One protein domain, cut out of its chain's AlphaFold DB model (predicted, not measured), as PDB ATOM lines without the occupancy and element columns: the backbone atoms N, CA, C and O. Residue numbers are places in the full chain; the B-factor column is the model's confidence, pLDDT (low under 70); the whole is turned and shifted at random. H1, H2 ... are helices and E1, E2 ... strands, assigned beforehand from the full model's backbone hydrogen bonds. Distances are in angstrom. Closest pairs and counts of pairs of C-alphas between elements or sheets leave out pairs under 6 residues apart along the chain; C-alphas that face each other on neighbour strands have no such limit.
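What this domain is: This is residues 4 to 163 of the 168 residues of an uncharacterized protein of Caldisalinibacter kiritimatiensis (UniProt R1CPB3). A small twisted sheet of four strands has H2 and H5 side by side over one face and H4 at its E1 edge, with the last residue of H4, Ile 112, coming near Arg 54 of H2. H6 folds back from the end of H5, while the first stretch with H1 loops away from the body at one end, where residues 11 to 16 stick out. The printed part has 160 residues with six named helices and four named strands, in the order H1 E1 H2 E2 E3 H3 H4 E4 H5 H6; the sheet, E1 - E3 - E2 - E4, is antiparallel throughout, and the class is mixed, helices and strands. The whole is compact, with a radius of gyration of the C-alphas of 15.6 A and spans of 45 by 36 by 27 A.

How they stand to each other: H1, residues 16 to 20, touches no helix and is not on the sheet. E1, residues 26 to 30, is an edge strand, antiparallel to E3, residues 80 to 84, at 165 degrees; N 28 and O 82 are 2.8 A apart, within hydrogen-bond range. H2, residues 41 to 61, is on the sheet at a height of 9.0 A, over E3 and along the strands, at 7 degrees to E3 on the local plane; the closest C-alphas of the two are those of Ala 52 and Ile 82, 7.0 A apart. E2, residues 70 to 74, forms a hairpin with E3, antiparallel at 163 degrees, with N 83 and O 71 at 2.8 A. E1, H2 and E2 make a split strand-helix-strand unit, two strands running the same way with E3 between them in the sheet, and its crossover is right-handed. H3, residues 86 to 89, is not on the sheet. H4, residues 97 to 112, is on it, with Tyr 101 and Phe 26 of E1 as their closest C-alphas, 6.3 A apart. H2 and H4 are close but not clearly touching, about perpendicular at 77 degrees; their closest C-alphas, of Arg 54 and Ile 112, are 7.2 A apart. E4, residues 141 to 143, is the other edge strand, antiparallel to E2 at 128 degrees, with N 74 and O 141 at 2.9 A. H5, residues 145 to 153, lies on the same face as H2, at a height of 9.8 A over the sheet. H2 and H5 touch at a shallow tilt of 30 degrees, opposite ways, closest at the C-alphas of Lys 46 and Tyr 152, 5.6 A apart. H2, H4 and H5 with the sheet form two layers, helices on one face of a sheet. H6, residues 155 to 163, only grazes the sheet, and it and H5 only just touch, with 3 pairs of C-alphas within 8 A, and only at the corner. Each O i to N i+4 pair is within hydrogen-bond range in H1, H2, H4 and H5; H6 has 1 of 5 but 6 of 6 O i to N i+3 pairs, and H3 is too short for an i+4 pair.

Where its parts are: H1 begins at C-alpha 16, (-36.564, -66.232, 12.938), and is 6.4 A long. E1 measures 13.0 A. H2, 29.9 A, begins at C-alpha 41, (-45.851, -37.612, 37.755). E2 and E3 measure 13.4 and 13.5 A, H3 5.8 A, H4 21.8 A, E4 6.4 A and H5 12.8 A. H6, 15.3 A, ends at C-alpha 163, (-62.312, -52.382, 35.216).

The domain as a whole: The two C-alphas farthest apart, those of Ala 18 and Lys 39, are 46.1 A apart. The printed part has no cut. The link from H4 to E4, 28 residues, is long; in it residues 134 to 135 pair antiparallel with residues 138 to 139. The mean pLDDT of the printed part is 81.6, and residues 4 to 23, 130 to 132 and 161 to 163 include the 26 under 70.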
ATOM      1  N   GLN A   4     -55.133 -56.597  13.748       34.06
ATOM      2  CA  GLN A   4     -55.096 -57.938  14.351       34.06
ATOM      3  C   GLN A   4     -54.862 -59.063  13.337       34.06
ATOM      4  O   GLN A   4     -54.323 -60.098  13.707       34.06
ATOM      5  N   LYS A   5     -55.235 -58.887  12.062       31.72
ATOM      6  CA  LYS A   5     -54.997 -59.926  11.045       31.72
ATOM      7  C   LYS A   5     -53.538 -59.974  10.574       31.72
ATOM      8  O   LYS A   5     -53.134 -60.962   9.976       31.72
ATOM      9  N   TYR A   6     -52.764 -58.922  10.852       37.97
ATOM     10  CA  TYR A   6     -51.342 -58.823  10.507       37.97
ATOM     11  C   TYR A   6     -50.411 -59.060  11.696       37.97
ATOM     12  O   TYR A   6     -49.212 -59.216  11.506       37.97
ATOM     13  N   THR A   7     -50.960 -59.174  12.905       39.03
ATOM     14  CA  THR A   7     -50.264 -59.713  14.072       39.03
ATOM     15  C   THR A   7     -50.581 -61.201  14.236       39.03
ATOM     16  O   THR A   7     -51.146 -61.635  15.234       39.03
ATOM     17  N   SER A   8     -50.178 -62.028  13.267       38.91
ATOM     18  CA  SER A   8     -50.250 -63.500  13.349       38.91
ATOM     19  C   SER A   8     -49.312 -64.119  14.407       38.91
ATOM     20  O   SER A   8     -49.179 -65.335  14.480       38.91
ATOM     21  N   PHE A   9     -48.715 -63.304  15.283       42.03
ATOM     22  CA  PHE A   9     -47.840 -63.706  16.390       42.03
ATOM     23  C   PHE A   9     -48.508 -64.586  17.467       42.03
ATOM     24  O   PHE A   9     -47.830 -65.019  18.393       42.03
ATOM     25  N   LEU A  10     -49.824 -64.816  17.412       41.28
ATOM     26  CA  LEU A  10     -50.573 -65.425  18.520       41.28
ATOM     27  C   LEU A  10     -50.832 -66.937  18.383       41.28
ATOM     28  O   LEU A  10     -51.416 -67.509  19.299       41.28
ATOM     29  N   GLY A  11     -50.420 -67.587  17.287       34.69
ATOM     30  CA  GLY A  11     -50.786 -68.988  17.018       34.69
ATOM     31  C   GLY A  11     -49.641 -69.996  16.897       34.69
ATOM     32  O   GLY A  11     -49.806 -71.136  17.320       34.69
ATOM     33  N   GLU A  12     -48.491 -69.621  16.331       34.41
ATOM     34  CA  GLU A  12     -47.501 -70.611  15.886       34.41
ATOM     35  C   GLU A  12     -46.057 -70.189  16.191       34.41
ATOM     36  O   GLU A  12     -45.682 -69.025  16.058       34.41
ATOM     37  N   LYS A  13     -45.225 -71.159  16.603       34.34
ATOM     38  CA  LYS A  13     -43.767 -70.993  16.707       34.34
ATOM     39  C   LYS A  13     -43.188 -70.896  15.294       34.34
ATOM     40  O   LYS A  13     -42.905 -71.919  14.680       34.34
ATOM     41  N   THR A  14     -42.996 -69.688  14.788       39.34
ATOM     42  CA  THR A  14     -42.344 -69.454  13.494       39.34
ATOM     43  C   THR A  14     -40.836 -69.224  13.651       39.34
ATOM     44  O   THR A  14     -40.362 -68.682  14.652       39.34
ATOM     45  N   HIS A  15     -40.062 -69.680  12.660       40.53
ATOM     46  CA  HIS A  15     -38.608 -69.506  12.595       40.53
ATOM     47  C   HIS A  15     -38.221 -68.026  12.401       40.53
ATOM     48  O   HIS A  15     -38.965 -67.252  11.804       40.53
ATOM     49  N   ARG A  16     -37.041 -67.630  12.902       41.06
ATOM     50  CA  ARG A  16     -36.564 -66.232  12.938       41.06
ATOM     51  C   ARG A  16     -36.574 -65.540  11.570       41.06
ATOM     52  O   ARG A  16     -37.048 -64.414  11.485       41.06
ATOM     53  N   GLU A  17     -36.130 -66.225  10.521       43.03
ATOM     54  CA  GLU A  17     -36.119 -65.694   9.148       43.03
ATOM     55  C   GLU A  17     -37.539 -65.384   8.643       43.03
ATOM     56  O   GLU A  17     -37.779 -64.317   8.087       43.03
ATOM     57  N   ALA A  18     -38.520 -66.233   8.967       40.97
ATOM     58  CA  ALA A  18     -39.925 -66.004   8.624       40.97
ATOM     59  C   ALA A  18     -40.555 -64.833   9.407       40.97
ATOM     60  O   ALA A  18     -41.471 -64.187   8.906       40.97
ATOM     61  N   ASN A  19     -40.068 -64.523  10.617       46.34
ATOM     62  CA  ASN A  19     -40.488 -63.331  11.365       46.34
ATOM     63  C   ASN A  19     -39.898 -62.040  10.774       46.34
ATOM     64  O   ASN A  19     -40.590 -61.024  10.728       46.34
ATOM     65  N   GLU A  20     -38.650 -62.068  10.300       42.75
ATOM     66  CA  GLU A  20     -37.984 -60.912   9.672       42.75
ATOM     67  C   GLU A  20     -38.597 -60.554   8.296       42.75
ATOM     68  O   GLU A  20     -38.517 -59.405   7.854       42.75
ATOM     69  N   GLU A  21     -39.289 -61.510   7.662       45.03
ATOM     70  CA  GLU A  21     -40.109 -61.338   6.452       45.03
ATOM     71  C   GLU A  21     -41.581 -60.976   6.728       45.03
ATOM     72  O   GLU A  21     -42.368 -60.809   5.793       45.03
ATOM     73  N   THR A  22     -41.983 -60.798   7.991       54.75
ATOM     74  CA  THR A  22     -43.328 -60.313   8.340       54.75
ATOM     75  C   THR A  22     -43.336 -58.834   8.703       54.75
ATOM     76  O   THR A  22     -42.343 -58.243   9.119       54.75
ATOM     77  N   TYR A  23     -44.489 -58.203   8.497       60.53
ATOM     78  CA  TYR A  23     -44.700 -56.797   8.805       60.53
ATOM     79  C   TYR A  23     -44.564 -56.527  10.308       60.53
ATOM     80  O   TYR A  23     -45.434 -56.899  11.095       60.53
ATOM     81  N   TYR A  24     -43.494 -55.836  10.692       72.25
ATOM     82  CA  TYR A  24     -43.331 -55.287  12.034       72.25
ATOM     83  C   TYR A  24     -43.976 -53.893  12.098       72.25
ATOM     84  O   TYR A  24     -43.852 -53.143  11.134       72.25
ATOM     85  N   PRO A  25     -44.704 -53.512  13.159       82.38
ATOM     86  CA  PRO A  25     -45.245 -52.163  13.259       82.38
ATOM     87  C   PRO A  25     -44.145 -51.142  13.544       82.38
ATOM     88  O   PRO A  25     -43.214 -51.412  14.303       82.38
ATOM     89  N   PHE A  26     -44.294 -49.932  13.011       89.00
ATOM     90  CA  PHE A  26     -43.481 -48.820  13.491       89.00
ATOM     91  C   PHE A  26     -44.013 -48.400  14.862       89.00
ATOM     92  O   PHE A  26     -45.158 -47.959  14.973       89.00
ATOM     93  N   LEU A  27     -43.220 -48.641  15.905       91.69
ATOM     94  CA  LEU A  27     -43.616 -48.474  17.298       91.69
ATOM     95  C   LEU A  27     -42.991 -47.216  17.893       91.69
ATOM     96  O   LEU A  27     -41.778 -47.094  17.886       91.69
ATOM     97  N   PHE A  28     -43.807 -46.397  18.542       95.00
ATOM     98  CA  PHE A  28     -43.381 -45.369  19.481       95.00
ATOM     99  C   PHE A  28     -43.693 -45.840  20.901       95.00
ATOM    100  O   PHE A  28     -44.865 -45.983  21.261       95.00
ATOM    101  N   GLU A  29     -42.662 -46.081  21.710       95.19
ATOM    102  CA  GLU A  29     -42.799 -46.267  23.157       95.19
ATOM    103  C   GLU A  29     -42.570 -44.928  23.847       95.19
ATOM    104  O   GLU A  29     -41.499 -44.345  23.740       95.19
ATOM    105  N   ILE A  30     -43.597 -44.419  24.520       96.12
ATOM    106  CA  ILE A  30     -43.610 -43.084  25.110       96.12
ATOM    107  C   ILE A  30     -43.629 -43.237  26.625       96.12
ATOM    108  O   ILE A  30     -44.564 -43.812  27.197       96.12
ATOM    109  N   GLU A  31     -42.612 -42.696  27.287       93.69
ATOM    110  CA  GLU A  31     -42.436 -42.816  28.726       93.69
ATOM    111  C   GLU A  31     -42.235 -41.448  29.383       93.69
ATOM    112  O   GLU A  31     -41.319 -40.719  29.009       93.69
ATOM    113  N   PRO A  32     -43.015 -41.099  30.425       94.12
ATOM    114  CA  PRO A  32     -42.746 -39.918  31.244       94.12
ATOM    115  C   PRO A  32     -41.305 -39.906  31.748       94.12
ATOM    116  O   PRO A  32     -40.744 -40.954  32.041       94.12
ATOM    117  N   LYS A  33     -40.704 -38.737  31.967       93.38
ATOM    118  CA  LYS A  33     -39.317 -38.665  32.472       93.38
ATOM    119  C   LYS A  33     -39.189 -39.036  33.952       93.38
ATOM    120  O   LYS A  33     -38.090 -39.254  34.453       93.38
ATOM    121  N   VAL A  34     -40.316 -39.170  34.646       93.50
ATOM    122  CA  VAL A  34     -40.387 -39.537  36.064       93.50
ATOM    123  C   VAL A  34     -41.115 -40.862  36.272       93.50
ATOM    124  O   VAL A  34     -41.882 -41.335  35.426       93.50
ATOM    125  N   LYS A  35     -40.842 -41.504  37.409       89.62
ATOM    126  CA  LYS A  35     -41.470 -42.774  37.784       89.62
ATOM    127  C   LYS A  35     -42.898 -42.554  38.279       89.62
ATOM    128  O   LYS A  35     -43.221 -41.498  38.825       89.62
ATOM    129  N   LEU A  36     -43.731 -43.583  38.126       86.50
ATOM    130  CA  LEU A  36     -45.063 -43.620  38.727       86.50
ATOM    131  C   LEU A  36     -44.955 -43.400  40.245       86.50
ATOM    132  O   LEU A  36     -44.132 -44.034  40.902       86.50
ATOM    133  N   GLY A  37     -45.762 -42.482  40.779       85.12
ATOM    134  CA  GLY A  37     -45.740 -42.090  42.194       85.12
ATOM    135  C   GLY A  37     -44.838 -40.895  42.529       85.12
ATOM    136  O   GLY A  37     -44.869 -40.420  43.661       85.12
ATOM    137  N   ALA A  38     -44.062 -40.365  41.575       90.81
ATOM    138  CA  ALA A  38     -43.345 -39.104  41.774       90.81
ATOM    139  C   ALA A  38     -44.319 -37.922  41.948       90.81
ATOM    140  O   ALA A  38     -45.398 -37.903  41.355       90.81
ATOM    141  N   LYS A  39     -43.915 -36.896  42.712       92.50
ATOM    142  CA  LYS A  39     -44.752 -35.714  43.013       92.50
ATOM    143  C   LYS A  39     -45.267 -35.001  41.755       92.50
ATOM    144  O   LYS A  39     -46.397 -34.533  41.738       92.50
ATOM    145  N   ASN A  40     -44.447 -34.933  40.710       93.31
ATOM    146  CA  ASN A  40     -44.765 -34.310  39.423       93.31
ATOM    147  C   ASN A  40     -45.182 -35.326  38.343       93.31
ATOM    148  O   ASN A  40     -45.189 -34.990  37.159       93.31
ATOM    149  N   PHE A  41     -45.513 -36.567  38.720       92.50
ATOM    150  CA  PHE A  41     -45.851 -37.612  37.755       92.50
ATOM    151  C   PHE A  41     -47.039 -37.234  36.874       92.50
ATOM    152  O   PHE A  41     -46.980 -37.459  35.673       92.50
ATOM    153  N   GLU A  42     -48.100 -36.650  37.439       92.06
ATOM    154  CA  GLU A  42     -49.292 -36.306  36.657       92.06
ATOM    155  C   GLU A  42     -48.976 -35.307  35.537       92.06
ATOM    156  O   GLU A  42     -49.416 -35.492  34.404       92.06
ATOM    157  N   GLU A  43     -48.183 -34.277  35.834       94.38
ATOM    158  CA  GLU A  43     -47.789 -33.261  34.857       94.38
ATOM    159  C   GLU A  43     -46.926 -33.866  33.742       94.38
ATOM    160  O   GLU A  43     -47.219 -33.692  32.559       94.38
ATOM    161  N   GLU A  44     -45.903 -34.641  34.108       95.50
ATOM    162  CA  GLU A  44     -45.042 -35.321  33.137       95.50
ATOM    163  C   GLU A  44     -45.806 -36.361  32.317       95.50
ATOM    164  O   GLU A  44     -45.551 -36.528  31.124       95.50
ATOM    165  N   TYR A  45     -46.781 -37.038  32.923       95.31
ATOM    166  CA  TYR A  45     -47.600 -37.999  32.207       95.31
ATOM    167  C   TYR A  45     -48.550 -37.314  31.226       95.31
ATOM    168  O   TYR A  45     -48.684 -37.788  30.102       95.31
ATOM    169  N   LYS A  46     -49.134 -36.158  31.575       95.56
ATOM    170  CA  LYS A  46     -49.913 -35.340  30.625       95.56
ATOM    171  C   LYS A  46     -49.077 -34.906  29.426       95.56
ATOM    172  O   LYS A  46     -49.570 -34.999  28.304       95.56
ATOM    173  N   LYS A  47     -47.819 -34.497  29.628       96.94
ATOM    174  CA  LYS A  47     -46.900 -34.152  28.526       96.94
ATOM    175  C   LYS A  47     -46.636 -35.354  27.613       96.94
ATOM    176  O   LYS A  47     -46.793 -35.235  26.401       96.94
ATOM    177  N   ALA A  48     -46.357 -36.524  28.189       97.25
ATOM    178  CA  ALA A  48     -46.205 -37.775  27.443       97.25
ATOM    179  C   ALA A  48     -47.480 -38.159  26.658       97.25
ATOM    180  O   ALA A  48     -47.407 -38.544  25.494       97.25
ATOM    181  N   ILE A  49     -48.671 -38.006  27.251       97.19
ATOM    182  CA  ILE A  49     -49.948 -38.243  26.555       97.19
ATOM    183  C   ILE A  49     -50.158 -37.224  25.423       97.19
ATOM    184  O   ILE A  49     -50.624 -37.590  24.345       97.19
ATOM    185  N   GLY A  50     -49.808 -35.955  25.646       97.69
ATOM    186  CA  GLY A  50     -49.855 -34.912  24.621       97.69
ATOM    187  C   GLY A  50     -48.960 -35.246  23.428       97.69
ATOM    188  O   GLY A  50     -49.372 -35.093  22.281       97.69
ATOM    189  N   GLU A  51     -47.770 -35.788  23.679       98.19
ATOM    190  CA  GLU A  51     -46.896 -36.309  22.630       98.19
ATOM    191  C   GLU A  51     -47.499 -37.502  21.885       98.19
ATOM    192  O   GLU A  51     -47.499 -37.505  20.656       98.19
ATOM    193  N   ALA A  52     -48.108 -38.453  22.599       98.06
ATOM    194  CA  ALA A  52     -48.837 -39.555  21.972       98.06
ATOM    195  C   ALA A  52     -49.940 -39.048  21.025       98.06
ATOM    196  O   ALA A  52     -50.102 -39.572  19.926       98.06
ATOM    197  N   LEU A  53     -50.677 -38.002  21.420       98.00
ATOM    198  CA  LEU A  53     -51.694 -37.369  20.574       98.00
ATOM    199  C   LEU A  53     -51.088 -36.691  19.340       98.00
ATOM    200  O   LEU A  53     -51.669 -36.799  18.262       98.00
ATOM    201  N   ARG A  54     -49.928 -36.029  19.468       97.94
ATOM    202  CA  ARG A  54     -49.208 -35.451  18.320       97.94
ATOM    203  C   ARG A  54     -48.799 -36.531  17.320       97.94
ATOM    204  O   ARG A  54     -49.068 -36.363  16.138       97.94
ATOM    205  N   ILE A  55     -48.258 -37.655  17.793       97.94
ATOM    206  CA  ILE A  55     -47.905 -38.806  16.944       97.94
ATOM    207  C   ILE A  55     -49.151 -39.359  16.240       97.94
ATOM    208  O   ILE A  55     -49.141 -39.550  15.029       97.94
ATOM    209  N   VAL A  56     -50.254 -39.577  16.962       97.31
ATOM    210  CA  VAL A  56     -51.511 -40.057  16.358       97.31
ATOM    211  C   VAL A  56     -52.017 -39.095  15.280       97.31
ATOM    212  O   VAL A  56     -52.416 -39.541  14.206       97.31
ATOM    213  N   ASN A  57     -51.993 -37.787  15.544       96.62
ATOM    214  CA  ASN A  57     -52.401 -36.780  14.568       96.62
ATOM    215  C   ASN A  57     -51.474 -36.762  13.349       96.62
ATOM    216  O   ASN A  57     -51.975 -36.684  12.235       96.62
ATOM    217  N   TYR A  58     -50.163 -36.901  13.548       95.44
ATOM    218  CA  TYR A  58     -49.197 -37.020  12.459       95.44
ATOM    219  C   TYR A  58     -49.540 -38.188  11.529       95.44
ATOM    220  O   TYR A  58     -49.704 -38.005  10.327       95.44
ATOM    221  N   GLY A  59     -49.760 -39.379  12.097       91.81
ATOM    222  CA  GLY A  59     -50.179 -40.546  11.320       91.81
ATOM    223  C   GLY A  59     -51.464 -40.288  10.531       91.81
ATOM    224  O   GLY A  59     -51.542 -40.610   9.352       91.81
ATOM    225  N   LYS A  60     -52.468 -39.659  11.151       92.94
ATOM    226  CA  LYS A  60     -53.756 -39.398  10.492       92.94
ATOM    227  C   LYS A  60     -53.687 -38.361   9.378       92.94
ATOM    228  O   LYS A  60     -54.352 -38.538   8.367       92.94
ATOM    229  N   TYR A  61     -52.992 -37.253   9.608       93.12
ATOM    230  CA  TYR A  61     -53.106 -36.071   8.753       93.12
ATOM    231  C   TYR A  61     -51.933 -35.919   7.787       93.12
ATOM    232  O   TYR A  61     -52.153 -35.485   6.664       93.12
ATOM    233  N   GLU A  62     -50.727 -36.330   8.184       91.44
ATOM    234  CA  GLU A  62     -49.530 -36.232   7.339       91.44
ATOM    235  C   GLU A  62     -49.272 -37.532   6.566       91.44
ATOM    236  O   GLU A  62     -48.819 -37.501   5.425       91.44
ATOM    237  N   LEU A  63     -49.602 -38.689   7.159       87.25
ATOM    238  CA  LEU A  63     -49.445 -40.005   6.519       87.25
ATOM    239  C   LEU A  63     -50.759 -40.593   5.971       87.25
ATOM    240  O   LEU A  63     -50.757 -41.741   5.530       87.25
ATOM    241  N   ASP A  64     -51.866 -39.840   6.030       87.31
ATOM    242  CA  ASP A  64     -53.213 -40.260   5.592       87.31
ATOM    243  C   ASP A  64     -53.655 -41.627   6.164       87.31
ATOM    244  O   ASP A  64     -54.316 -42.440   5.516       87.31
ATOM    245  N   MET A  65     -53.248 -41.934   7.401       85.19
ATOM    246  CA  MET A  65     -53.575 -43.214   8.022       85.19
ATOM    247  C   MET A  65     -55.003 -43.238   8.565       85.19
ATOM    248  O   MET A  65     -55.433 -42.367   9.330       85.19
ATOM    249  N   HIS A  66     -55.708 -44.331   8.284       84.88
ATOM    250  CA  HIS A  66     -56.984 -44.630   8.923       84.88
ATOM    251  C   HIS A  66     -56.805 -44.996  10.405       84.88
ATOM    252  O   HIS A  66     -55.785 -45.543  10.823       84.88
ATOM    253  N   GLU A  67     -57.827 -44.745  11.229       83.50
ATOM    254  CA  GLU A  67     -57.740 -45.016  12.674       83.50
ATOM    255  C   GLU A  67     -57.515 -46.502  12.992       83.50
ATOM    256  O   GLU A  67     -56.858 -46.834  13.976       83.50
ATOM    257  N   GLU A  68     -58.026 -47.412  12.160       83.44
ATOM    258  CA  GLU A  68     -57.806 -48.857  12.301       83.44
ATOM    259  C   GLU A  68     -56.352 -49.308  12.115       83.44
ATOM    260  O   GLU A  68     -55.995 -50.403  12.569       83.44
ATOM    261  N   ASP A  69     -55.535 -48.464  11.489       84.81
ATOM    262  CA  ASP A  69     -54.116 -48.678  11.232       84.81
ATOM    263  C   ASP A  69     -53.213 -48.087  12.322       84.81
ATOM    264  O   ASP A  69     -51.994 -48.268  12.287       84.81
ATOM    265  N   ILE A  70     -53.809 -47.426  13.317       88.94
ATOM    266  CA  ILE A  70     -53.120 -46.879  14.481       88.94
ATOM    267  C   ILE A  70     -53.565 -47.658  15.717       88.94
ATOM    268  O   ILE A  70     -54.708 -47.583  16.173       88.94
ATOM    269  N   LEU A  71     -52.642 -48.414  16.304       89.81
ATOM    270  CA  LEU A  71     -52.891 -49.140  17.540       89.81
ATOM    271  C   LEU A  71     -52.283 -48.400  18.728       89.81
ATOM    272  O   LEU A  71     -51.080 -48.171  18.782       89.81
ATOM    273  N   ILE A  72     -53.130 -48.075  19.703       93.25
ATOM    274  CA  ILE A  72     -52.742 -47.396  20.939       93.25
ATOM    275  C   ILE A  72     -52.841 -48.397  22.085       93.25
ATOM    276  O   ILE A  72     -53.919 -48.953  22.323       93.25
ATOM    277  N   LEU A  73     -51.741 -48.616  22.807       91.19
ATOM    278  CA  LEU A  73     -51.712 -49.457  24.000       91.19
ATOM    279  C   LEU A  73     -51.289 -48.661  25.232       91.19
ATOM    280  O   LEU A  73     -50.405 -47.808  25.183       91.19
ATOM    281  N   ILE A  74     -51.875 -49.018  26.367       90.88
ATOM    282  CA  ILE A  74     -51.433 -48.589  27.693       90.88
ATOM    283  C   ILE A  74     -51.137 -49.812  28.560       90.88
ATOM    284  O   ILE A  74     -51.736 -50.873  28.381       90.88
ATOM    285  N   ASN A  75     -50.230 -49.660  29.520       86.75
ATOM    286  CA  ASN A  75     -49.912 -50.690  30.512       86.75
ATOM    287  C   ASN A  75     -50.195 -50.201  31.942       86.75
ATOM    288  O   ASN A  75     -50.362 -49.003  32.166       86.75
ATOM    289  N   ASN A  76     -50.169 -51.110  32.924       83.56
ATOM    290  CA  ASN A  76     -50.314 -50.787  34.355       83.56
ATOM    291  C   ASN A  76     -49.206 -49.879  34.918       83.56
ATOM    292  O   ASN A  76     -49.298 -49.430  36.057       83.56
ATOM    293  N   SER A  77     -48.155 -49.626  34.143       86.44
ATOM    294  CA  SER A  77     -47.069 -48.722  34.496       86.44
ATOM    295  C   SER A  77     -47.354 -47.326  33.921       86.44
ATOM    296  O   SER A  77     -48.494 -46.853  33.912       86.44
ATOM    297  N   ARG A  78     -46.317 -46.633  33.461       89.19
ATOM    298  CA  ARG A  78     -46.354 -45.258  32.955       89.19
ATOM    299  C   ARG A  78     -46.362 -45.143  31.429       89.19
ATOM    300  O   ARG A  78     -46.633 -44.063  30.926       89.19
ATOM    301  N   SER A  79     -46.054 -46.216  30.710       91.69
ATOM    302  CA  SER A  79     -45.732 -46.156  29.282       91.69
ATOM    303  C   SER A  79     -46.997 -46.169  28.414       91.69
ATOM    304  O   SER A  79     -48.025 -46.759  28.782       91.69
ATOM    305  N   ILE A  80     -46.925 -45.499  27.266       94.81
ATOM    306  CA  ILE A  80     -47.947 -45.469  26.212       94.81
ATOM    307  C   ILE A  80     -47.276 -45.939  24.926       94.81
ATOM    308  O   ILE A  80     -46.157 -45.536  24.640       94.81
ATOM    309  N   TYR A  81     -47.956 -46.773  24.151       94.38
ATOM    310  CA  TYR A  81     -47.419 -47.319  22.911       94.38
ATOM    311  C   TYR A  81     -48.317 -46.899  21.757       94.38
ATOM    312  O   TYR A  81     -49.534 -47.081  21.836       94.38
ATOM    313  N   ILE A  82     -47.720 -46.373  20.691       95.19
ATOM    314  CA  ILE A  82     -48.393 -46.106  19.418       95.19
ATOM    315  C   ILE A  82     -47.738 -46.964  18.350       95.19
ATOM    316  O   ILE A  82     -46.528 -46.915  18.175       95.19
ATOM    317  N   MET A  83     -48.526 -47.760  17.642       91.88
ATOM    318  CA  MET A  83     -48.053 -48.639  16.581       91.88
ATOM    319  C   MET A  83     -48.742 -48.269  15.275       91.88
ATOM    320  O   MET A  83     -49.973 -48.290  15.202       91.88
ATOM    321  N   PHE A  84     -47.953 -47.974  14.248       90.19
ATOM    322  CA  PHE A  84     -48.445 -47.728  12.898       90.19
ATOM    323  C   PHE A  84     -48.367 -48.989  12.049       90.19
ATOM    324  O   PHE A  84     -47.324 -49.649  11.988       90.19
ATOM    325  N   ASN A  85     -49.468 -49.299  11.364       82.88
ATOM    326  CA  ASN A  85     -49.524 -50.390  10.409       82.88
ATOM    327  C   ASN A  85     -48.621 -50.079   9.197       82.88
ATOM    328  O   ASN A  85     -48.892 -49.138   8.453       82.88
ATOM    329  N   PRO A  86     -47.575 -50.881   8.944       78.50
ATOM    330  CA  PRO A  86     -46.634 -50.658   7.846       78.50
ATOM    331  C   PRO A  86     -47.247 -50.749   6.452       78.50
ATOM    332  O   PRO A  86     -46.687 -50.222   5.491       78.50
ATOM    333  N   LYS A  87     -48.416 -51.383   6.327       72.75
ATOM    334  CA  LYS A  87     -49.149 -51.422   5.062       72.75
ATOM    335  C   LYS A  87     -49.704 -50.064   4.654       72.75
ATOM    336  O   LYS A  87     -49.795 -49.809   3.458       72.75
ATOM    337  N   SER A  88     -50.036 -49.207   5.616       71.44
ATOM    338  CA  SER A  88     -50.663 -47.907   5.355       71.44
ATOM    339  C   SER A  88     -49.729 -46.934   4.639       71.44
ATOM    340  O   SER A  88     -50.197 -46.022   3.980       71.44
ATOM    341  N   TYR A  89     -48.417 -47.173   4.697       72.62
ATOM    342  CA  TYR A  89     -47.400 -46.380   4.004       72.62
ATOM    343  C   TYR A  89     -46.545 -47.227   3.043       72.62
ATOM    344  O   TYR A  89     -45.398 -46.897   2.749       72.62
ATOM    345  N   GLY A  90     -47.095 -48.344   2.548       72.69
ATOM    346  CA  GLY A  90     -46.508 -49.119   1.449       72.69
ATOM    347  C   GLY A  90     -45.164 -49.790   1.755       72.69
ATOM    348  O   GLY A  90     -44.460 -50.204   0.829       72.69
ATOM    349  N   LEU A  91     -44.796 -49.918   3.033       79.00
ATOM    350  CA  LEU A  91     -43.558 -50.578   3.427       79.00
ATOM    351  C   LEU A  91     -43.609 -52.053   3.015       79.00
ATOM    352  O   LEU A  91     -44.683 -52.637   2.860       79.00
ATOM    353  N   LYS A  92     -42.452 -52.685   2.840       77.50
ATOM    354  CA  LYS A  92     -42.342 -54.139   2.672       77.50
ATOM    355  C   LYS A  92     -41.532 -54.717   3.829       77.50
ATOM    356  O   LYS A  92     -40.681 -54.006   4.367       77.50
ATOM    357  N   PRO A  93     -41.770 -55.977   4.214       73.69
ATOM    358  CA  PRO A  93     -40.937 -56.634   5.209       73.69
ATOM    359  C   PRO A  93     -39.456 -56.615   4.816       73.69
ATOM    360  O   PRO A  93     -39.118 -56.689   3.633       73.69
ATOM    361  N   SER A  94     -38.575 -56.450   5.803       75.81
ATOM    362  CA  SER A  94     -37.133 -56.346   5.586       75.81
ATOM    363  C   SER A  94     -36.358 -56.561   6.887       75.81
ATOM    364  O   SER A  94     -36.723 -56.045   7.942       75.81
ATOM    365  N   ASN A  95     -35.185 -57.184   6.802       74.94
ATOM    366  CA  ASN A  95     -34.235 -57.237   7.919       74.94
ATOM    367  C   ASN A  95     -33.623 -55.862   8.282       74.94
ATOM    368  O   ASN A  95     -32.947 -55.730   9.300       74.94
ATOM    369  N   LYS A  96     -33.870 -54.818   7.477       81.81
ATOM    370  CA  LYS A  96     -33.427 -53.434   7.723       81.81
ATOM    371  C   LYS A  96     -34.531 -52.523   8.265       81.81
ATOM    372  O   LYS A  96     -34.315 -51.316   8.360       81.81
ATOM    373  N   LEU A  97     -35.692 -53.066   8.647       80.31
ATOM    374  CA  LEU A  97     -36.814 -52.271   9.163       80.31
ATOM    375  C   LEU A  97     -36.414 -51.360  10.332       80.31
ATOM    376  O   LEU A  97     -36.818 -50.205  10.356       80.31
ATOM    377  N   TYR A  98     -35.550 -51.816  11.243       83.44
ATOM    378  CA  TYR A  98     -35.074 -50.984  12.357       83.44
ATOM    379  C   TYR A  98     -34.302 -49.734  11.896       83.44
ATOM    380  O   TYR A  98     -34.378 -48.698  12.553       83.44
ATOM    381  N   MET A  99     -33.563 -49.811  10.780       87.12
ATOM    382  CA  MET A  99     -32.868 -48.655  10.200       87.12
ATOM    383  C   MET A  99     -33.877 -47.692   9.585       87.12
ATOM    384  O   MET A  99     -33.792 -46.493   9.820       87.12
ATOM    385  N   ILE A 100     -34.850 -48.229   8.845       88.75
ATOM    386  CA  ILE A 100     -35.921 -47.441   8.231       88.75
ATOM    387  C   ILE A 100     -36.713 -46.708   9.318       88.75
ATOM    388  O   ILE A 100     -36.866 -45.497   9.238       88.75
ATOM    389  N   TYR A 101     -37.131 -47.401  10.378       90.25
ATOM    390  CA  TYR A 101     -37.850 -46.798  11.504       90.25
ATOM    391  C   TYR A 101     -37.028 -45.776  12.271       90.25
ATOM    392  O   TYR A 101     -37.582 -44.779  12.720       90.25
ATOM    393  N   ARG A 102     -35.712 -45.969  12.385       91.69
ATOM    394  CA  ARG A 102     -34.834 -44.956  12.972       91.69
ATOM    395  C   ARG A 102     -34.813 -43.674  12.137       91.69
ATOM    396  O   ARG A 102     -34.876 -42.595  12.712       91.69
ATOM    397  N   GLU A 103     -34.721 -43.779  10.814       92.94
ATOM    398  CA  GLU A 103     -34.746 -42.600   9.938       92.94
ATOM    399  C   GLU A 103     -36.136 -41.953   9.891       92.94
ATOM    400  O   GLU A 103     -36.239 -40.738  10.019       92.94
ATOM    401  N   MET A 104     -37.210 -42.748   9.827       92.50
ATOM    402  CA  MET A 104     -38.581 -42.240   9.956       92.50
ATOM    403  C   MET A 104     -38.781 -41.508  11.284       92.50
ATOM    404  O   MET A 104     -39.363 -40.430  11.300       92.50
ATOM    405  N   TYR A 105     -38.274 -42.058  12.393       94.75
ATOM    406  CA  TYR A 105     -38.331 -41.396  13.695       94.75
ATOM    407  C   TYR A 105     -37.647 -40.030  13.654       94.75
ATOM    408  O   TYR A 105     -38.240 -39.074  14.132       94.75
ATOM    409  N   LYS A 106     -36.443 -39.919  13.076       94.94
ATOM    410  CA  LYS A 106     -35.724 -38.636  12.993       94.94
ATOM    411  C   LYS A 106     -36.517 -37.585  12.221       94.94
ATOM    412  O   LYS A 106     -36.628 -36.468  12.699       94.94
ATOM    413  N   ILE A 107     -37.088 -37.960  11.076       94.25
ATOM    414  CA  ILE A 107     -37.904 -37.050  10.258       94.25
ATOM    415  C   ILE A 107     -39.111 -36.556  11.063       94.25
ATOM    416  O   ILE A 107     -39.357 -35.359  11.155       94.25
ATOM    417  N   ILE A 108     -39.828 -37.471  11.719       94.81
ATOM    418  CA  ILE A 108     -40.994 -37.114  12.536       94.81
ATOM    419  C   ILE A 108     -40.575 -36.248  13.731       94.81
ATOM    420  O   ILE A 108     -41.257 -35.285  14.068       94.81
ATOM    421  N   ASP A 109     -39.460 -36.568  14.382       96.44
ATOM    422  CA  ASP A 109     -38.920 -35.794  15.501       96.44
ATOM    423  C   ASP A 109     -38.556 -34.361  15.079       96.44
ATOM    424  O   ASP A 109     -38.912 -33.407  15.768       96.44
ATOM    425  N   GLU A 110     -37.942 -34.186  13.906       95.50
ATOM    426  CA  GLU A 110     -37.655 -32.867  13.327       95.50
ATOM    427  C   GLU A 110     -38.933 -32.056  13.048       95.50
ATOM    428  O   GLU A 110     -38.943 -30.840  13.247       95.50
ATOM    429  N   GLU A 111     -40.022 -32.713  12.642       94.50
ATOM    430  CA  GLU A 111     -41.286 -32.057  12.293       94.50
ATOM    431  C   GLU A 111     -42.162 -31.723  13.509       94.50
ATOM    432  O   GLU A 111     -42.746 -30.638  13.575       94.50
ATOM    433  N   ILE A 112     -42.273 -32.635  14.485       95.50
ATOM    434  CA  ILE A 112     -43.209 -32.485  15.616       95.50
ATOM    435  C   ILE A 112     -42.548 -32.406  16.995       95.50
ATOM    436  O   ILE A 112     -43.261 -32.181  17.975       95.50
ATOM    437  N   GLY A 113     -41.225 -32.536  17.108       95.31
ATOM    438  CA  GLY A 113     -40.451 -32.353  18.342       95.31
ATOM    439  C   GLY A 113     -40.827 -33.336  19.453       95.31
ATOM    440  O   GLY A 113     -41.591 -32.987  20.370       95.31
ATOM    441  N   LEU A 114     -40.285 -34.550  19.385       96.50
ATOM    442  CA  LEU A 114     -40.532 -35.663  20.300       96.50
ATOM    443  C   LEU A 114     -39.521 -35.656  21.459       96.50
ATOM    444  O   LEU A 114     -38.314 -35.545  21.282       96.50
ATOM    445  N   GLN A 115     -40.011 -35.763  22.693       96.75
ATOM    446  CA  GLN A 115     -39.190 -35.664  23.907       96.75
ATOM    447  C   GLN A 115     -39.329 -36.848  24.864       96.75
ATOM    448  O   GLN A 115     -38.535 -36.960  25.806       96.75
ATOM    449  N   TYR A 116     -40.362 -37.665  24.688       96.94
ATOM    450  CA  TYR A 116     -40.748 -38.754  25.581       96.94
ATOM    451  C   TYR A 116     -40.658 -40.127  24.907       96.94
ATOM    452  O   TYR A 116     -40.865 -41.134  25.583       96.94
ATOM    453  N   VAL A 117     -40.346 -40.185  23.610       96.06
ATOM    454  CA  VAL A 117     -40.126 -41.443  22.893       96.06
ATOM    455  C   VAL A 117     -38.804 -42.086  23.313       96.06
ATOM    456  O   VAL A 117     -37.739 -41.473  23.231       96.06
ATOM    457  N   ASP A 118     -38.863 -43.352  23.717       93.00
ATOM    458  CA  ASP A 118     -37.686 -44.190  23.902       93.00
ATOM    459  C   ASP A 118     -37.156 -44.650  22.538       93.00
ATOM    460  O   ASP A 118     -37.687 -45.562  21.907       93.00
ATOM    461  N   THR A 119     -36.083 -44.015  22.074       90.88
ATOM    462  CA  THR A 119     -35.441 -44.342  20.792       90.88
ATOM    463  C   THR A 119     -34.578 -45.596  20.852       90.88
ATOM    464  O   THR A 119     -34.162 -46.105  19.804       90.88
ATOM    465  N   SER A 120     -34.321 -46.133  22.051       88.88
ATOM    466  CA  SER A 120     -33.521 -47.344  22.212       88.88
ATOM    467  C   SER A 120     -34.174 -48.546  21.536       88.88
ATOM    468  O   SER A 120     -33.461 -49.448  21.108       88.88
ATOM    469  N   ILE A 121     -35.493 -48.529  21.321       86.38
ATOM    470  CA  ILE A 121     -36.236 -49.590  20.631       86.38
ATOM    471  C   ILE A 121     -35.898 -49.701  19.133       86.38
ATOM    472  O   ILE A 121     -36.105 -50.759  18.540       86.38
ATOM    473  N   TYR A 122     -35.338 -48.661  18.501       86.56
ATOM    474  CA  TYR A 122     -34.993 -48.662  17.071       86.56
ATOM    475  C   TYR A 122     -33.596 -49.232  16.820       86.56
ATOM    476  O   TYR A 122     -32.696 -48.575  16.279       86.56
ATOM    477  N   ASN A 123     -33.389 -50.473  17.241       83.50
ATOM    478  CA  ASN A 123     -32.161 -51.220  17.008       83.50
ATOM    479  C   ASN A 123     -32.483 -52.652  16.549       83.50
ATOM    480  O   ASN A 123     -33.618 -53.106  16.665       83.50
ATOM    481  N   SER A 124     -31.490 -53.370  16.021       77.50
ATOM    482  CA  SER A 124     -31.661 -54.725  15.467       77.50
ATOM    483  C   SER A 124     -32.156 -55.776  16.476       77.50
ATOM    484  O   SER A 124     -32.585 -56.853  16.081       77.50
ATOM    485  N   TYR A 125     -32.075 -55.475  17.771       75.19
ATOM    486  CA  TYR A 125     -32.491 -56.297  18.910       75.19
ATOM    487  C   TYR A 125     -33.549 -55.596  19.781       75.19
ATOM    488  O   TYR A 125     -33.774 -56.004  20.922       75.19
ATOM    489  N   GLY A 126     -34.172 -54.524  19.280       71.00
ATOM    490  CA  GLY A 126     -35.198 -53.781  19.999       71.00
ATOM    491  C   GLY A 126     -36.374 -54.688  20.345       71.00
ATOM    492  O   GLY A 126     -36.948 -55.338  19.473       71.00
ATOM    493  N   LEU A 127     -36.725 -54.753  21.626       73.00
ATOM    494  CA  LEU A 127     -37.847 -55.561  22.089       73.00
ATOM    495  C   LEU A 127     -39.102 -54.699  22.136       73.00
ATOM    496  O   LEU A 127     -39.132 -53.705  22.853       73.00
ATOM    497  N   MET A 128     -40.161 -55.120  21.445       74.25
ATOM    498  CA  MET A 128     -41.487 -54.535  21.639       74.25
ATOM    499  C   MET A 128     -42.334 -55.353  22.600       74.25
ATOM    500  O   MET A 128     -42.264 -56.583  22.663       74.25
ATOM    501  N   LYS A 129     -43.219 -54.656  23.302       73.38
ATOM    502  CA  LYS A 129     -44.315 -55.282  24.030       73.38
ATOM    503  C   LYS A 129     -45.513 -55.413  23.100       73.38
ATOM    504  O   LYS A 129     -45.929 -54.444  22.473       73.38
ATOM    505  N   THR A 130     -46.058 -56.619  23.000       69.12
ATOM    506  CA  THR A 130     -47.195 -56.908  22.124       69.12
ATOM    507  C   THR A 130     -48.525 -56.691  22.851       69.12
ATOM    508  O   THR A 130     -48.580 -56.759  24.087       69.12
ATOM    509  N   PRO A 131     -49.626 -56.453  22.113       67.69
ATOM    510  CA  PRO A 131     -50.967 -56.429  22.693       67.69
ATOM    511  C   PRO A 131     -51.234 -57.688  23.525       67.69
ATOM    512  O   PRO A 131     -50.798 -58.775  23.155       67.69
ATOM    513  N   ASN A 132     -51.961 -57.546  24.636       69.50
ATOM    514  CA  ASN A 132     -52.290 -58.641  25.559       69.50
ATOM    515  C   ASN A 132     -51.080 -59.319  26.237       69.50
ATOM    516  O   ASN A 132     -51.235 -60.368  26.857       69.50
ATOM    517  N   SER A 133     -49.885 -58.722  26.189       76.38
ATOM    518  CA  SER A 133     -48.772 -59.126  27.058       76.38
ATOM    519  C   SER A 133     -49.050 -58.752  28.518       76.38
ATOM    520  O   SER A 133     -49.643 -57.706  28.776       76.38
ATOM    521  N   TYR A 134     -48.604 -59.566  29.482       78.06
ATOM    522  CA  TYR A 134     -48.697 -59.256  30.918       78.06
ATOM    523  C   TYR A 134     -47.425 -58.557  31.416       78.06
ATOM    524  O   TYR A 134     -46.313 -59.026  31.175       78.06
ATOM    525  N   TYR A 135     -47.575 -57.438  32.121       80.31
ATOM    526  CA  TYR A 135     -46.478 -56.644  32.666       80.31
ATOM    527  C   TYR A 135     -46.922 -55.805  33.868       80.31
ATOM    528  O   TYR A 135     -48.007 -55.228  33.868       80.31
ATOM    529  N   ALA A 136     -46.061 -55.702  34.888       81.38
ATOM    530  CA  ALA A 136     -46.286 -54.866  36.072       81.38
ATOM    531  C   ALA A 136     -47.683 -55.050  36.713       81.38
ATOM    532  O   ALA A 136     -48.364 -54.087  37.062       81.38
ATOM    533  N   GLY A 137     -48.128 -56.303  36.839       80.81
ATOM    534  CA  GLY A 137     -49.397 -56.630  37.493       80.81
ATOM    535  C   GLY A 137     -50.641 -56.554  36.598       80.81
ATOM    536  O   GLY A 137     -51.751 -56.695  37.111       80.81
ATOM    537  N   GLY A 138     -50.509 -56.344  35.283       79.50
ATOM    538  CA  GLY A 138     -51.661 -56.356  34.378       79.50
ATOM    539  C   GLY A 138     -51.320 -56.498  32.901       79.50
ATOM    540  O   GLY A 138     -50.162 -56.514  32.502       79.50
ATOM    541  N   TYR A 139     -52.354 -56.629  32.078       81.31
ATOM    542  CA  TYR A 139     -52.199 -56.762  30.634       81.31
ATOM    543  C   TYR A 139     -52.063 -55.405  29.945       81.31
ATOM    544  O   TYR A 139     -52.669 -54.421  30.366       81.31
ATOM    545  N   PHE A 140     -51.316 -55.380  28.845       82.44
ATOM    546  CA  PHE A 140     -51.366 -54.300  27.867       82.44
ATOM    547  C   PHE A 140     -52.775 -54.189  27.292       82.44
ATOM    548  O   PHE A 140     -53.332 -55.179  26.816       82.44
ATOM    549  N   ARG A 141     -53.341 -52.981  27.311       83.50
ATOM    550  CA  ARG A 141     -54.721 -52.727  26.888       83.50
ATOM    551  C   ARG A 141     -54.769 -51.804  25.699       83.50
ATOM    552  O   ARG A 141     -54.170 -50.732  25.724       83.50
ATOM    553  N   LYS A 142     -55.552 -52.206  24.702       88.25
ATOM    554  CA  LYS A 142     -55.917 -51.345  23.585       88.25
ATOM    555  C   LYS A 142     -56.872 -50.257  24.060       88.25
ATOM    556  O   LYS A 142     -57.858 -50.559  24.731       88.25
ATOM    557  N   ILE A 143     -56.603 -49.021  23.658       90.62
ATOM    558  CA  ILE A 143     -57.528 -47.898  23.814       90.62
ATOM    559  C   ILE A 143     -57.794 -47.230  22.464       90.62
ATOM    560  O   ILE A 143     -57.036 -47.401  21.509       90.62
ATOM    561  N   THR A 144     -58.896 -46.495  22.367       92.50
ATOM    562  CA  THR A 144     -59.222 -45.669  21.198       92.50
ATOM    563  C   THR A 144     -58.545 -44.301  21.282       92.50
ATOM    564  O   THR A 144     -58.121 -43.866  22.355       92.50
ATOM    565  N   ILE A 145     -58.504 -43.575  20.161       93.88
ATOM    566  CA  ILE A 145     -58.037 -42.178  20.127       93.88
ATOM    567  C   ILE A 145     -58.864 -41.310  21.089       93.88
ATOM    568  O   ILE A 145     -58.320 -40.478  21.810       93.88
ATOM    569  N   GLU A 146     -60.174 -41.542  21.165       93.88
ATOM    570  CA  GLU A 146     -61.055 -40.829  22.093       93.88
ATOM    571  C   GLU A 146     -60.717 -41.122  23.565       93.88
ATOM    572  O   GLU A 146     -60.701 -40.228  24.407       93.88
ATOM    573  N   GLN A 147     -60.379 -42.369  23.895       94.50
ATOM    574  CA  GLN A 147     -59.902 -42.720  25.234       94.50
ATOM    575  C   GLN A 147     -58.532 -42.099  25.541       94.50
ATOM    576  O   GLN A 147     -58.314 -41.683  26.677       94.50
ATOM    577  N   LEU A 148     -57.643 -41.975  24.548       95.56
ATOM    578  CA  LEU A 148     -56.370 -41.263  24.698       95.56
ATOM    579  C   LEU A 148     -56.594 -39.768  24.989       95.56
ATOM    580  O   LEU A 148     -55.969 -39.222  25.896       95.56
ATOM    581  N   LYS A 149     -57.548 -39.118  24.307       95.25
ATOM    582  CA  LYS A 149     -57.956 -37.730  24.604       95.25
ATOM    583  C   LYS A 149     -58.517 -37.587  26.020       95.25
ATOM    584  O   LYS A 149     -58.150 -36.663  26.740       95.25
ATOM    585  N   LYS A 150     -59.358 -38.526  26.464       94.31
ATOM    586  CA  LYS A 150     -59.865 -38.547  27.850       94.31
ATOM    587  C   LYS A 150     -58.744 -38.725  28.872       94.31
ATOM    588  O   LYS A 150     -58.784 -38.094  29.927       94.31
ATOM    589  N   LEU A 151     -57.745 -39.550  28.554       92.38
ATOM    590  CA  LEU A 151     -56.567 -39.759  29.394       92.38
ATOM    591  C   LEU A 151     -55.739 -38.474  29.538       92.38
ATOM    592  O   LEU A 151     -55.252 -38.196  30.628       92.38
ATOM    593  N   TYR A 152     -55.632 -37.666  28.479       93.12
ATOM    594  CA  TYR A 152     -54.969 -36.359  28.534       93.12
ATOM    595  C   TYR A 152     -55.648 -35.418  29.538       93.12
ATOM    596  O   TYR A 152     -54.986 -34.824  30.391       93.12
ATOM    597  N   SER A 153     -56.981 -35.331  29.486       90.44
ATOM    598  CA  SER A 153     -57.762 -34.497  30.407       90.44
ATOM    599  C   SER A 153     -57.698 -34.993  31.852       90.44
ATOM    600  O   SER A 153     -57.634 -34.189  32.781       90.44
ATOM    601  N   ASN A 154     -57.703 -36.313  32.059       89.38
ATOM    602  CA  ASN A 154     -57.631 -36.928  33.380       89.38
ATOM    603  C   ASN A 154     -56.769 -38.206  33.357       89.38
ATOM    604  O   ASN A 154     -57.297 -39.290  33.091       89.38
ATOM    605  N   PRO A 155     -55.474 -38.126  33.715       85.31
ATOM    606  CA  PRO A 155     -54.577 -39.282  33.698       85.31
ATOM    607  C   PRO A 155     -54.996 -40.421  34.635       85.31
ATOM    608  O   PRO A 155     -54.655 -41.579  34.399       85.31
ATOM    609  N   TRP A 156     -55.778 -40.125  35.676       83.50
ATOM    610  CA  TRP A 156     -56.263 -41.118  36.635       83.50
ATOM    611  C   TRP A 156     -57.404 -41.979  36.084       83.50
ATOM    612  O   TRP A 156     -57.646 -43.073  36.598       83.50
ATOM    613  N   ILE A 157     -58.055 -41.565  34.984       83.44
ATOM    614  CA  ILE A 157     -59.087 -42.376  34.313       83.44
ATOM    615  C   ILE A 157     -58.522 -43.687  33.758       83.44
ATOM    616  O   ILE A 157     -59.281 -44.626  33.510       83.44
ATOM    617  N   LYS A 158     -57.190 -43.786  33.629       79.62
ATOM    618  CA  LYS A 158     -56.481 -45.020  33.283       79.62
ATOM    619  C   LYS A 158     -56.987 -46.197  34.117       79.62
ATOM    620  O   LYS A 158     -57.261 -47.250  33.556       79.62
ATOM    621  N   ASN A 159     -57.208 -45.982  35.420       75.69
ATOM    622  CA  ASN A 159     -57.716 -46.981  36.365       75.69
ATOM    623  C   ASN A 159     -59.080 -47.563  35.948       75.69
ATOM    624  O   ASN A 159     -59.309 -48.767  36.064       75.69
ATOM    625  N   ASN A 160     -59.948 -46.740  35.363       73.12
ATOM    626  CA  ASN A 160     -61.274 -47.160  34.913       73.12
ATOM    627  C   ASN A 160     -61.197 -48.017  33.648       73.12
ATOM    628  O   ASN A 160     -61.971 -48.963  33.506       73.12
ATOM    629  N   PHE A 161     -60.216 -47.777  32.771       68.62
ATOM    630  CA  PHE A 161     -59.962 -48.661  31.630       68.62
ATOM    631  C   PHE A 161     -59.549 -50.076  32.072       68.62
ATOM    632  O   PHE A 161     -59.694 -51.020  31.292       68.62
ATOM    633  N   TYR A 162     -59.105 -50.259  33.328       63.50
ATOM    634  CA  TYR A 162     -58.796 -51.589  33.855       63.50
ATOM    635  C   TYR A 162     -60.024 -52.412  34.266       63.50
ATOM    636  O   TYR A 162     -59.972 -53.647  34.241       63.50
ATOM    637  N   ILE A 163     -61.133 -51.752  34.605       51.03
ATOM    638  CA  ILE A 163     -62.312 -52.382  35.216       51.03
ATOM    639  C   ILE A 163     -63.252 -52.981  34.154       51.03
ATOM    640  O   ILE A 163     -63.813 -54.052  34.367       51.03
TER     641      ILE A 163